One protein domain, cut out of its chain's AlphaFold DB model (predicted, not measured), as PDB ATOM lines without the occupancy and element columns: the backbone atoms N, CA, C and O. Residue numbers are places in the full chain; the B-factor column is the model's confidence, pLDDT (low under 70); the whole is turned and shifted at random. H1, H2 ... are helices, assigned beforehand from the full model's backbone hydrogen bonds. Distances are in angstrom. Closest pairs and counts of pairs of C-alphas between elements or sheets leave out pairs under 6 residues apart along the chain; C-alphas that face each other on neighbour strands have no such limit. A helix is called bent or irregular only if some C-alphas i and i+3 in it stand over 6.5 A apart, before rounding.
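AT A GLANCE: This is residues 4 to 71 and 232 to 260 of the 260 residues of the protein "Hypothetical protein" of Brachionus calyciflorus (UniProt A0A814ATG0). H1, H2 and the long bent H3 make an open arc round H4, and H5 crosses H4 opposite H2; residues 50 to 71 stick out as an arm. The printed part has 97 residues with five named helices, H1 to H5, and no named strand: all helix, loose, radius of gyration of the C-alphas 17.2 A, spans 53 by 36 by 23 A.

HOW THE PARTS SIT: H3, residues 41 to 65, assigned as one helix by its hydrogen bonds, is bent: C-alphas 51 and 54 are 7.1 A apart, and H3a, residues 41 to 51, and H3b, residues 54 to 65, stand at a steep tilt of 51 degrees. H4, residues 232 to 244, touches H5, residues 252 to 259, closest C-alphas Trp 238 and Tyr 256, 6.5 A. With residues 239 to 244 alone H4 touches H2, residues 28 to 36, closest C-alphas Ser 29 and Trp 240, 5.1 A. Every O i to N i+4 pair is within hydrogen-bond range in H3a, H3b, H4 and H5; H2 has 3 of 5, and H1, residues 4 to 22, 14 of 15. H1 touches H2 with residues 16 to 21 alone, closest C-alphas Asn 17 and Leu 28, 5.0 A.

IN THESE COORDINATES: H1, irregular with C-alphas 4 and 7 7.1 A apart, runs 28.9 A from C-alpha 4 at (503.275, 282.110, 401.075) to C-alpha 22 at (514.932, 271.278, 376.971); H4 runs 18.1 A from first to last C-alpha; H5 ends at Met 259, with C-alpha 259 at (525.180, 287.015, 401.351).

THE WHOLE: Residues 72 to 231 are not printed, a gap of 26.6 A between C-alphas 71 and 232. Residues 64 and 66 to 71 have pLDDT under 70.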
ATOM      1  N   ASN A   4     504.312 282.381 402.081       89.44
ATOM      2  CA  ASN A   4     503.275 282.110 401.075       89.44
ATOM      3  C   ASN A   4     503.819 281.971 399.641       89.44
ATOM      4  O   ASN A   4     503.167 281.391 398.779       89.44
ATOM      5  N   VAL A   5     505.021 282.492 399.371       91.94
ATOM      6  CA  VAL A   5     505.620 282.493 398.024       91.94
ATOM      7  C   VAL A   5     506.599 281.334 397.846       91.94
ATOM      8  O   VAL A   5     506.853 280.914 396.719       91.94
ATOM      9  N   LYS A   6     507.129 280.774 398.942       91.06
ATOM     10  CA  LYS A   6     508.207 279.775 398.923       91.06
ATOM     11  C   LYS A   6     507.887 278.570 398.035       91.06
ATOM     12  O   LYS A   6     508.661 278.253 397.134       91.06
ATOM     13  N   ASN A   7     506.729 277.943 398.242       93.06
ATOM     14  CA  ASN A   7     506.333 276.744 397.498       93.06
ATOM     15  C   ASN A   7     506.103 277.042 396.009       93.06
ATOM     16  O   ASN A   7     506.625 276.334 395.142       93.06
ATOM     17  N   SER A   8     505.375 278.120 395.711       95.19
ATOM     18  CA  SER A   8     505.106 278.566 394.340       95.19
ATOM     19  C   SER A   8     506.394 278.916 393.598       95.19
ATOM     20  O   SER A   8     506.568 278.536 392.439       95.19
ATOM     21  N   TYR A   9     507.339 279.568 394.275       94.62
ATOM     22  CA  TYR A   9     508.643 279.894 393.712       94.62
ATOM     23  C   TYR A   9     509.471 278.644 393.427       94.62
ATOM     24  O   TYR A   9     509.932 278.480 392.301       94.62
ATOM     25  N   THR A  10     509.600 277.712 394.379       95.00
ATOM     26  CA  THR A  10     510.327 276.451 394.149       95.00
ATOM     27  C   THR A  10     509.753 275.679 392.963       95.00
ATOM     28  O   THR A  10     510.512 275.191 392.125       95.00
ATOM     29  N   LYS A  11     508.420 275.589 392.852       95.75
ATOM     30  CA  LYS A  11     507.763 274.951 391.702       95.75
ATOM     31  C   LYS A  11     508.083 275.686 390.397       95.75
ATOM     32  O   LYS A  11     508.435 275.044 389.412       95.75
ATOM     33  N   THR A  12     508.027 277.016 390.409       96.25
ATOM     34  CA  THR A  12     508.336 277.858 389.242       96.25
ATOM     35  C   THR A  12     509.777 277.677 388.778       96.25
ATOM     36  O   THR A  12     510.007 277.489 387.587       96.25
ATOM     37  N   ILE A  13     510.749 277.675 389.695       96.31
ATOM     38  CA  ILE A  13     512.160 277.487 389.342       96.31
ATOM     39  C   ILE A  13     512.400 276.103 388.747       96.31
ATOM     40  O   ILE A  13     513.074 276.000 387.728       96.31
ATOM     41  N   LYS A  14     511.800 275.047 389.313       96.38
ATOM     42  CA  LYS A  14     511.896 273.693 388.744       96.38
ATOM     43  C   LYS A  14     511.387 273.644 387.301       96.38
ATOM     44  O   LYS A  14     512.065 273.087 386.443       96.38
ATOM     45  N   LEU A  15     510.231 274.252 387.029       97.69
ATOM     46  CA  LEU A  15     509.651 274.302 385.682       97.69
ATOM     47  C   LEU A  15     510.511 275.122 384.714       97.69
ATOM     48  O   LEU A  15     510.806 274.652 383.619       97.69
ATOM     49  N   LYS A  16     510.968 276.310 385.124       97.75
ATOM     50  CA  LYS A  16     511.826 277.159 384.284       97.75
ATOM     51  C   LYS A  16     513.179 276.507 383.988       97.75
ATOM     52  O   LYS A  16     513.636 276.570 382.855       97.75
ATOM     53  N   ASN A  17     513.788 275.836 384.966       97.56
ATOM     54  CA  ASN A  17     515.014 275.063 384.752       97.56
ATOM     55  C   ASN A  17     514.796 273.877 383.810       97.56
ATOM     56  O   ASN A  17     515.667 273.589 382.996       97.56
ATOM     57  N   LYS A  18     513.653 273.185 383.910       97.81
ATOM     58  CA  LYS A  18     513.304 272.111 382.973       97.81
ATOM     59  C   LYS A  18     513.218 272.652 381.541       97.81
ATOM     60  O   LYS A  18     513.878 272.110 380.666       97.81
ATOM     61  N   ALA A  19     512.496 273.753 381.338       98.06
ATOM     62  CA  ALA A  19     512.394 274.400 380.032       98.06
ATOM     63  C   ALA A  19     513.763 274.866 379.503       98.06
ATOM     64  O   ALA A  19     514.068 274.667 378.333       98.06
ATOM     65  N   ALA A  20     514.621 275.441 380.353       97.69
ATOM     66  CA  ALA A  20     515.977 275.830 379.957       97.69
ATOM     67  C   ALA A  20     516.794 274.623 379.456       97.69
ATOM     68  O   ALA A  20     517.418 274.704 378.402       97.69
ATOM     69  N   LYS A  21     516.718 273.485 380.160       97.69
ATOM     70  CA  LYS A  21     517.384 272.234 379.761       97.69
ATOM     71  C   LYS A  21     516.859 271.658 378.453       97.69
ATOM     72  O   LYS A  21     517.650 271.207 377.635       97.69
ATOM     73  N   GLU A  22     515.547 271.703 378.237       97.88
ATOM     74  CA  GLU A  22     514.932 271.278 376.971       97.88
ATOM     75  C   GLU A  22     515.368 272.155 375.784       97.88
ATOM     76  O   GLU A  22     515.441 271.662 374.664       97.88
ATOM     77  N   ASN A  23     515.740 273.417 376.030       97.25
ATOM     78  CA  ASN A  23     516.316 274.323 375.030       97.25
ATOM     79  C   ASN A  23     517.855 274.236 374.924       97.25
ATOM     80  O   ASN A  23     518.475 275.091 374.299       97.25
ATOM     81  N   GLY A  24     518.492 273.231 375.536       97.50
ATOM     82  CA  GLY A  24     519.937 272.995 375.427       97.50
ATOM     83  C   GLY A  24     520.818 273.784 376.405       97.50
ATOM     84  O   GLY A  24     522.042 273.655 376.355       97.50
ATOM     85  N   TYR A  25     520.240 274.558 377.328       97.88
ATOM     86  CA  TYR A  25     520.997 275.226 378.393       97.88
ATOM     87  C   TYR A  25     521.252 274.287 379.581       97.88
ATOM     88  O   TYR A  25     520.461 273.397 379.883       97.88
ATOM     89  N   LYS A  26     522.333 274.510 380.335       96.81
ATOM     90  CA  LYS A  26     522.630 273.754 381.568       96.81
ATOM     91  C   LYS A  26     521.558 273.968 382.640       96.81
ATOM     92  O   LYS A  26     521.125 273.023 383.301       96.81
ATOM     93  N   ASP A  27     521.132 275.216 382.795       97.00
ATOM     94  CA  ASP A  27     520.109 275.672 383.729       97.00
ATOM     95  C   ASP A  27     519.613 277.075 383.328       97.00
ATOM     96  O   ASP A  27     520.079 277.669 382.352       97.00
ATOM     97  N   LEU A  28     518.651 277.615 384.080       97.00
ATOM     98  CA  LEU A  28     518.056 278.922 383.807       97.00
ATOM     99  C   LEU A  28     519.054 280.087 383.919       97.00
ATOM    100  O   LEU A  28     518.855 281.097 383.249       97.00
ATOM    101  N   SER A  29     520.110 279.978 384.739       97.19
ATOM    102  CA  SER A  29     521.110 281.048 384.861       97.19
ATOM    103  C   SER A  29     521.873 281.237 383.558       97.19
ATOM    104  O   SER A  29     522.036 282.374 383.126       97.19
ATOM    105  N   GLN A  30     522.240 280.141 382.882       96.81
ATOM    106  CA  GLN A  30     522.899 280.220 381.581       96.81
ATOM    107  C   GLN A  30     521.999 280.914 380.555       96.81
ATOM    108  O   GLN A  30     522.442 281.853 379.910       96.81
ATOM    109  N   ALA A  31     520.721 280.528 380.470       95.81
ATOM    110  CA  ALA A  31     519.772 281.140 379.536       95.81
ATOM    111  C   ALA A  31     519.579 282.654 379.759       95.81
ATOM    112  O   ALA A  31     519.253 283.387 378.831       95.81
ATOM    113  N   TRP A  32     519.739 283.141 380.993       96.00
ATOM    114  CA  TRP A  32     519.654 284.574 381.289       96.00
ATOM    115  C   TRP A  32     520.941 285.326 380.987       96.00
ATOM    116  O   TRP A  32     520.872 286.445 380.487       96.00
ATOM    117  N   ILE A  33     522.089 284.723 381.292       96.38
ATOM    118  CA  ILE A  33     523.405 285.311 381.036       96.38
ATOM    119  C   ILE A  33     523.689 285.370 379.529       96.38
ATOM    120  O   ILE A  33     524.270 286.346 379.066       96.38
ATOM    121  N   GLU A  34     523.210 284.390 378.752       95.44
ATOM    122  CA  GLU A  34     523.374 284.335 377.290       95.44
ATOM    123  C   GLU A  34     522.878 285.613 376.591       95.44
ATOM    124  O   GLU A  34     523.450 286.020 375.589       95.44
ATOM    125  N   LYS A  35     521.882 286.308 377.163       93.44
ATOM    126  CA  LYS A  35     521.351 287.581 376.638       93.44
ATOM    127  C   LYS A  35     522.373 288.716 376.570       93.44
ATOM    128  O   LYS A  35     522.101 289.737 375.950       93.44
ATOM    129  N   TYR A  36     523.486 288.590 377.281       95.38
ATOM    130  CA  TYR A  36     524.570 289.566 377.254       95.38
ATOM    131  C   TYR A  36     525.655 289.209 376.238       95.38
ATOM    132  O   TYR A  36     526.561 290.011 376.040       95.38
ATOM    133  N   GLU A  37     525.591 288.011 375.642       94.31
ATOM    134  CA  GLU A  37     526.530 287.503 374.633       94.31
ATOM    135  C   GLU A  37     528.016 287.613 375.044       94.31
ATOM    136  O   GLU A  37     528.925 287.627 374.215       94.31
ATOM    137  N   ASP A  38     528.281 287.646 376.355       95.50
ATOM    138  CA  ASP A  38     529.613 287.782 376.940       95.50
ATOM    139  C   ASP A  38     530.011 286.496 377.673       95.50
ATOM    140  O   ASP A  38     529.504 286.162 378.745       95.50
ATOM    141  N   LYS A  39     531.001 285.785 377.120       94.56
ATOM    142  CA  LYS A  39     531.553 284.557 377.719       94.56
ATOM    143  C   LYS A  39     532.172 284.785 379.101       94.56
ATOM    144  O   LYS A  39     532.292 283.839 379.874       94.56
ATOM    145  N   ASN A  40     532.586 286.014 379.404       96.44
ATOM    146  CA  ASN A  40     533.192 286.406 380.671       96.44
ATOM    147  C   ASN A  40     532.227 287.197 381.565       96.44
ATOM    148  O   ASN A  40     532.688 287.790 382.542       96.44
ATOM    149  N   PHE A  41     530.920 287.180 381.275       96.50
ATOM    150  CA  PHE A  41     529.928 288.018 381.949       96.50
ATOM    151  C   PHE A  41     530.039 287.975 383.476       96.50
ATOM    152  O   PHE A  41     530.218 289.013 384.101       96.50
ATOM    153  N   GLU A  42     530.021 286.787 384.093       96.12
ATOM    154  CA  GLU A  42     530.098 286.665 385.559       96.12
ATOM    155  C   GLU A  42     531.400 287.241 386.130       96.12
ATOM    156  O   GLU A  42     531.385 287.903 387.164       96.12
ATOM    157  N   LYS A  43     532.529 287.044 385.440       97.00
ATOM    158  CA  LYS A  43     533.826 287.588 385.865       97.00
ATOM    159  C   LYS A  43     533.860 289.110 385.738       97.00
ATOM    160  O   LYS A  43     534.403 289.784 386.610       97.00
ATOM    161  N   ASN A  44     533.305 289.649 384.654       96.50
ATOM    162  CA  ASN A  44     533.211 291.088 384.433       96.50
ATOM    163  C   ASN A  44     532.257 291.734 385.445       96.50
ATOM    164  O   ASN A  44     532.566 292.800 385.972       96.50
ATOM    165  N   TYR A  45     531.160 291.053 385.776       95.12
ATOM    166  CA  TYR A  45     530.196 291.469 386.786       95.12
ATOM    167  C   TYR A  45     530.825 291.542 388.182       95.12
ATOM    168  O   TYR A  45     530.741 292.578 388.842       95.12
ATOM    169  N   ASP A  46     531.548 290.494 388.589       96.56
ATOM    170  CA  ASP A  46     532.265 290.459 389.868       96.56
ATOM    171  C   ASP A  46     533.365 291.539 389.914       96.56
ATOM    172  O   ASP A  46     533.490 292.271 390.896       96.56
ATOM    173  N   LYS A  47     534.130 291.714 388.827       97.12
ATOM    174  CA  LYS A  47     535.161 292.761 388.730       97.12
ATOM    175  C   LYS A  47     534.573 294.171 388.835       97.12
ATOM    176  O   LYS A  47     535.175 295.040 389.470       97.12
ATOM    177  N   LEU A  48     533.422 294.412 388.207       95.06
ATOM    178  CA  LEU A  48     532.726 295.693 388.290       95.06
ATOM    179  C   LEU A  48     532.298 295.976 389.732       95.06
ATOM    180  O   LEU A  48     532.548 297.070 390.236       95.06
ATOM    181  N   TYR A  49     531.731 294.982 390.415       94.06
ATOM    182  CA  TYR A  49     531.349 295.113 391.816       94.06
ATOM    183  C   TYR A  49     532.547 295.448 392.715       94.06
ATOM    184  O   TYR A  49     532.490 296.418 393.471       94.06
ATOM    185  N   GLU A  50     533.667 294.732 392.584       96.31
ATOM    186  CA  GLU A  50     534.877 295.001 393.380       96.31
ATOM    187  C   GLU A  50     535.486 296.384 393.099       96.31
ATOM    188  O   GLU A  50     536.118 296.969 393.974       96.31
ATOM    189  N   THR A  51     535.259 296.953 391.911       95.88
ATOM    190  CA  THR A  51     535.690 298.326 391.596       95.88
ATOM    191  C   THR A  51     534.873 299.368 392.371       95.88
ATOM    192  O   THR A  51     535.393 300.415 392.749       95.88
ATOM    193  N   ILE A  52     533.592 299.088 392.628       91.44
ATOM    194  CA  ILE A  52     532.654 300.007 393.294       91.44
ATOM    195  C   ILE A  52     532.675 299.822 394.816       91.44
ATOM    196  O   ILE A  52     532.443 300.771 395.571       91.44
ATOM    197  N   ARG A  53     532.988 298.608 395.273       91.44
ATOM    198  CA  ARG A  53     532.990 298.207 396.680       91.44
ATOM    199  C   ARG A  53     533.703 299.189 397.626       91.44
ATOM    200  O   ARG A  53     533.091 299.515 398.639       91.44
ATOM    201  N   PRO A  54     534.902 299.735 397.331       95.44
ATOM    202  CA  PRO A  54     535.561 300.664 398.250       95.44
ATOM    203  C   PRO A  54     534.734 301.921 398.555       95.44
ATOM    204  O   PRO A  54     534.727 302.395 399.690       95.44
ATOM    205  N   LEU A  55     534.010 302.449 397.561       89.88
ATOM    206  CA  LEU A  55     533.132 303.605 397.750       89.88
ATOM    207  C   LEU A  55     531.891 303.231 398.569       89.88
ATOM    208  O   LEU A  55     531.484 303.985 399.452       89.88
ATOM    209  N   TYR A  56     531.314 302.055 398.307       86.50
ATOM    210  CA  TYR A  56     530.213 301.528 399.110       86.50
ATOM    211  C   TYR A  56     530.616 301.348 400.580       86.50
ATOM    212  O   TYR A  56     529.879 301.784 401.461       86.50
ATOM    213  N   ASP A  57     531.787 300.769 400.854       88.75
ATOM    214  CA  ASP A  57     532.266 300.516 402.216       88.75
ATOM    215  C   ASP A  57     532.437 301.829 403.002       88.75
ATOM    216  O   ASP A  57     532.017 301.920 404.158       88.75
ATOM    217  N   GLN A  58     532.963 302.881 402.361       90.62
ATOM    218  CA  GLN A  58     533.059 304.218 402.960       90.62
ATOM    219  C   GLN A  58     531.682 304.831 403.237       90.62
ATOM    220  O   GLN A  58     531.444 305.356 404.326       90.62
ATOM    221  N   LEU A  59     530.755 304.738 402.280       82.81
ATOM    222  CA  LEU A  59     529.395 305.257 402.423       82.81
ATOM    223  C   LEU A  59     528.618 304.525 403.529       82.81
ATOM    224  O   LEU A  59     527.925 305.146 404.337       82.81
ATOM    225  N   HIS A  60     528.760 303.202 403.588       77.81
ATOM    226  CA  HIS A  60     528.159 302.355 404.608       77.81
ATOM    227  C   HIS A  60     528.721 302.674 406.000       77.81
ATOM    228  O   HIS A  60     527.950 302.841 406.948       77.81
ATOM    229  N   ALA A  61     530.044 302.837 406.123       84.50
ATOM    230  CA  ALA A  61     530.679 303.271 407.365       84.50
ATOM    231  C   ALA A  61     530.171 304.655 407.801       84.50
ATOM    232  O   ALA A  61     529.730 304.811 408.939       84.50
ATOM    233  N   TYR A  62     530.144 305.634 406.891       81.25
ATOM    234  CA  TYR A  62     529.643 306.982 407.169       81.25
ATOM    235  C   TYR A  62     528.201 306.963 407.688       81.25
ATOM    236  O   TYR A  62     527.911 307.581 408.712       81.25
ATOM    237  N   LYS A  63     527.305 306.209 407.039       70.06
ATOM    238  CA  LYS A  63     525.908 306.059 407.472       70.06
ATOM    239  C   LYS A  63     525.797 305.465 408.880       70.06
ATOM    240  O   LYS A  63     524.983 305.937 409.672       70.06
ATOM    241  N   ASN A  64     526.599 304.448 409.196       68.75
ATOM    242  CA  ASN A  64     526.566 303.785 410.503       68.75
ATOM    243  C   ASN A  64     527.138 304.666 411.621       68.75
ATOM    244  O   ASN A  64     526.619 304.650 412.735       68.75
ATOM    245  N   HIS A  65     528.166 305.464 411.326       71.44
ATOM    246  CA  HIS A  65     528.714 306.442 412.266       71.44
ATOM    247  C   HIS A  65     527.778 307.644 412.475       71.44
ATOM    248  O   HIS A  65     527.642 308.125 413.598       71.44
ATOM    249  N   ASN A  66     527.088 308.094 411.425       60.22
ATOM    250  CA  ASN A  66     526.222 309.275 411.435       60.22
ATOM    251  C   ASN A  66     524.730 308.915 411.417       60.22
ATOM    252  O   ASN A  66     523.943 309.543 410.716       60.22
ATOM    253  N   ALA A  67     524.308 307.937 412.227       53.31
ATOM    254  CA  ALA A  67     522.911 307.486 412.322       53.31
ATOM    255  C   ALA A  67     521.881 308.591 412.688       53.31
ATOM    256  O   ALA A  67     520.675 308.339 412.691       53.31
ATOM    257  N   LYS A  68     522.323 309.826 412.971       45.50
ATOM    258  CA  LYS A  68     521.475 311.023 412.986       45.50
ATOM    259  C   LYS A  68     521.276 311.523 411.550       45.50
ATOM    260  O   LYS A  68     522.162 312.152 410.989       45.50
ATOM    261  N   LEU A  69     520.101 311.195 411.004       44.97
ATOM    262  CA  LEU A  69     519.511 311.630 409.730       44.97
ATOM    263  C   LEU A  69     520.224 312.798 409.029       44.97
ATOM    264  O   LEU A  69     520.257 313.899 409.574       44.97
ATOM    265  N   ILE A  70     520.629 312.595 407.768       41.69
ATOM    266  CA  ILE A  70     520.720 313.695 406.800       41.69
ATOM    267  C   ILE A  70     519.277 314.163 406.565       41.69
ATOM    268  O   ILE A  70     518.475 313.391 406.027       41.69
ATOM    269  N   PRO A  71     518.887 315.367 407.007       37.53
ATOM    270  CA  PRO A  71     517.519 315.820 406.856       37.53
ATOM    271  C   PRO A  71     517.197 316.085 405.382       37.53
ATOM    272  O   PRO A  71     517.890 316.843 404.709       37.53
ATOM    273  N   PRO A 232     521.140 294.381 393.858       85.12
ATOM    274  CA  PRO A 232     520.937 293.613 392.631       85.12
ATOM    275  C   PRO A 232     522.064 292.597 392.391       85.12
ATOM    276  O   PRO A 232     521.762 291.467 392.009       85.12
ATOM    277  N   TYR A 233     523.320 292.939 392.717       90.38
ATOM    278  CA  TYR A 233     524.453 292.002 392.666       90.38
ATOM    279  C   TYR A 233     524.203 290.750 393.509       90.38
ATOM    280  O   TYR A 233     524.250 289.625 393.005       90.38
ATOM    281  N   LEU A 234     523.841 290.933 394.778       91.75
ATOM    282  CA  LEU A 234     523.481 289.846 395.682       91.75
ATOM    283  C   LEU A 234     522.301 289.033 395.148       91.75
ATOM    284  O   LEU A 234     522.349 287.802 395.151       91.75
ATOM    285  N   ILE A 235     521.233 289.703 394.706       92.12
ATOM    286  CA  ILE A 235     520.007 289.046 394.246       92.12
ATOM    287  C   ILE A 235     520.289 288.140 393.050       92.12
ATOM    288  O   ILE A 235     519.818 287.000 393.042       92.12
ATOM    289  N   ASP A 236     521.068 288.594 392.071       94.69
ATOM    290  CA  ASP A 236     521.391 287.776 390.907       94.69
ATOM    291  C   ASP A 236     522.338 286.628 391.258       94.69
ATOM    292  O   ASP A 236     522.042 285.486 390.900       94.69
ATOM    293  N   LYS A 237     523.376 286.852 392.079       96.38
ATOM    294  CA  LYS A 237     524.241 285.760 392.572       96.38
ATOM    295  C   LYS A 237     523.441 284.718 393.357       96.38
ATOM    296  O   LYS A 237     523.646 283.514 393.176       96.38
ATOM    297  N   TRP A 238     522.491 285.145 394.189       96.44
ATOM    298  CA  TRP A 238     521.597 284.243 394.913       96.44
ATOM    299  C   TRP A 238     520.701 283.454 393.947       96.44
ATOM    300  O   TRP A 238     520.630 282.226 394.032       96.44
ATOM    301  N   ARG A 239     520.061 284.122 392.976       96.94
ATOM    302  CA  ARG A 239     519.180 283.482 391.981       96.94
ATOM    303  C   ARG A 239     519.932 282.489 391.108       96.94
ATOM    304  O   ARG A 239     519.442 281.378 390.926       96.94
ATOM    305  N   TRP A 240     521.120 282.834 390.616       97.62
ATOM    306  CA  TRP A 240     521.935 281.928 389.806       97.62
ATOM    307  C   TRP A 240     522.300 280.666 390.581       97.62
ATOM    308  O   TRP A 240     522.147 279.565 390.058       97.62
ATOM    309  N   ASN A 241     522.678 280.791 391.854       97.75
ATOM    310  CA  ASN A 241     522.945 279.633 392.705       97.75
ATOM    311  C   ASN A 241     521.688 278.788 392.985       97.75
ATOM    312  O   ASN A 241     521.777 277.561 393.047       97.75
ATOM    313  N   VAL A 242     520.510 279.408 393.093       97.25
ATOM    314  CA  VAL A 242     519.231 278.681 393.157       97.25
ATOM    315  C   VAL A 242     518.948 277.932 391.850       97.25
ATOM    316  O   VAL A 242     518.508 276.783 391.883       97.25
ATOM    317  N   PHE A 243     519.206 278.544 390.693       97.75
ATOM    318  CA  PHE A 243     518.967 277.922 389.385       97.75
ATOM    319  C   PHE A 243     519.923 276.758 389.122       97.75
ATOM    320  O   PHE A 243     519.484 275.717 388.638       97.75
ATOM    321  N   ARG A 244     521.187 276.895 389.530       97.19
ATOM    322  CA  ARG A 244     522.226 275.853 389.450       97.19
ATOM    323  C   ARG A 244     521.999 274.697 390.429       97.19
ATOM    324  O   ARG A 244     522.583 273.634 390.264       97.19
ATOM    325  N   GLY A 245     521.138 274.885 391.431       95.56
ATOM    326  CA  GLY A 245     520.829 273.882 392.453       95.56
ATOM    327  C   GLY A 245     521.748 273.908 393.679       95.56
ATOM    328  O   GLY A 245     521.548 273.106 394.587       95.56
ATOM    329  N   ASN A 246     522.694 274.851 393.749       97.00
ATOM    330  CA  ASN A 246     523.566 275.062 394.912       97.00
ATOM    331  C   ASN A 246     522.767 275.522 396.145       97.00
ATOM    332  O   ASN A 246     523.112 275.199 397.279       97.00
ATOM    333  N   ILE A 247     521.677 276.265 395.920       96.88
ATOM    334  CA  ILE A 247     520.736 276.702 396.956       96.88
ATOM    335  C   ILE A 247     519.372 276.070 396.670       96.88
ATOM    336  O   ILE A 247     518.838 276.153 395.564       96.88
ATOM    337  N   ASN A 248     518.767 275.465 397.686       94.19
ATOM    338  CA  ASN A 248     517.504 274.752 397.582       94.19
ATOM    339  C   ASN A 248     516.465 275.269 398.596       94.19
ATOM    340  O   ASN A 248     516.703 276.171 399.399       94.19
ATOM    341  N   ALA A 249     515.257 274.706 398.543       93.12
ATOM    342  CA  ALA A 249     514.141 275.197 399.342       93.12
ATOM    343  C   ALA A 249     514.373 275.112 400.863       93.12
ATOM    344  O   ALA A 249     513.761 275.891 401.599       93.12
ATOM    345  N   SER A 250     515.223 274.211 401.365       94.50
ATOM    346  CA  SER A 250     515.502 274.138 402.803       94.50
ATOM    347  C   SER A 250     516.365 275.309 403.278       94.50
ATOM    348  O   SER A 250     516.127 275.810 404.375       94.50
ATOM    349  N   ASN A 251     517.272 275.822 402.437       95.38
ATOM    350  CA  ASN A 251     518.251 276.845 402.813       95.38
ATOM    351  C   ASN A 251     518.102 278.204 402.099       95.38
ATOM    352  O   ASN A 251     518.904 279.091 402.365       95.38
ATOM    353  N   TYR A 252     517.058 278.433 401.285       93.94
ATOM    354  CA  TYR A 252     516.821 279.720 400.594       93.94
ATOM    355  C   TYR A 252     517.074 280.964 401.450       93.94
ATOM    356  O   TYR A 252     517.802 281.860 401.027       93.94
ATOM    357  N   ASN A 253     516.459 281.032 402.635       91.50
ATOM    358  CA  ASN A 253     516.599 282.196 403.508       91.50
ATOM    359  C   ASN A 253     517.983 282.257 404.151       91.50
ATOM    360  O   ASN A 253     518.543 283.339 404.238       91.50
ATOM    361  N   HIS A 254     518.523 281.118 404.585       94.06
ATOM    362  CA  HIS A 254     519.836 281.068 405.221       94.06
ATOM    363  C   HIS A 254     520.926 281.589 404.276       94.06
ATOM    364  O   HIS A 254     521.653 282.511 404.628       94.06
ATOM    365  N   GLU A 255     520.965 281.080 403.042       94.88
ATOM    366  CA  GLU A 255     521.959 281.492 402.047       94.88
ATOM    367  C   GLU A 255     521.756 282.940 401.585       94.88
ATOM    368  O   GLU A 255     522.729 283.652 401.368       94.88
ATOM    369  N   TYR A 256     520.506 283.412 401.493       89.00
ATOM    370  CA  TYR A 256     520.225 284.822 401.207       89.00
ATOM    371  C   TYR A 256     520.809 285.748 402.282       89.00
ATOM    372  O   TYR A 256     521.482 286.720 401.958       89.00
ATOM    373  N   TRP A 257     520.564 285.444 403.561       83.94
ATOM    374  CA  TRP A 257     521.042 286.266 404.675       83.94
ATOM    375  C   TRP A 257     522.549 286.178 404.877       83.94
ATOM    376  O   TRP A 257     523.139 287.146 405.326       83.94
ATOM    377  N   LYS A 258     523.179 285.057 404.520       88.50
ATOM    378  CA  LYS A 258     524.639 284.924 404.536       88.50
ATOM    379  C   LYS A 258     525.327 285.833 403.510       88.50
ATOM    380  O   LYS A 258     526.469 286.219 403.720       88.50
ATOM    381  N   MET A 259     524.656 286.131 402.397       83.75
ATOM    382  CA  MET A 259     525.180 287.015 401.351       83.75
ATOM    383  C   MET A 259     524.928 288.505 401.630       83.75
ATOM    384  O   MET A 259     525.541 289.331 400.958       83.75
ATOM    385  N   ARG A 260     524.009 288.838 402.548       77.75
ATOM    386  CA  ARG A 260     523.563 290.207 402.847       77.75
ATOM    387  C   ARG A 260     524.381 290.831 403.967       77.75
ATOM    388  O   ARG A 260     524.645 292.044 403.848       77.75
TER     389      ARG A 260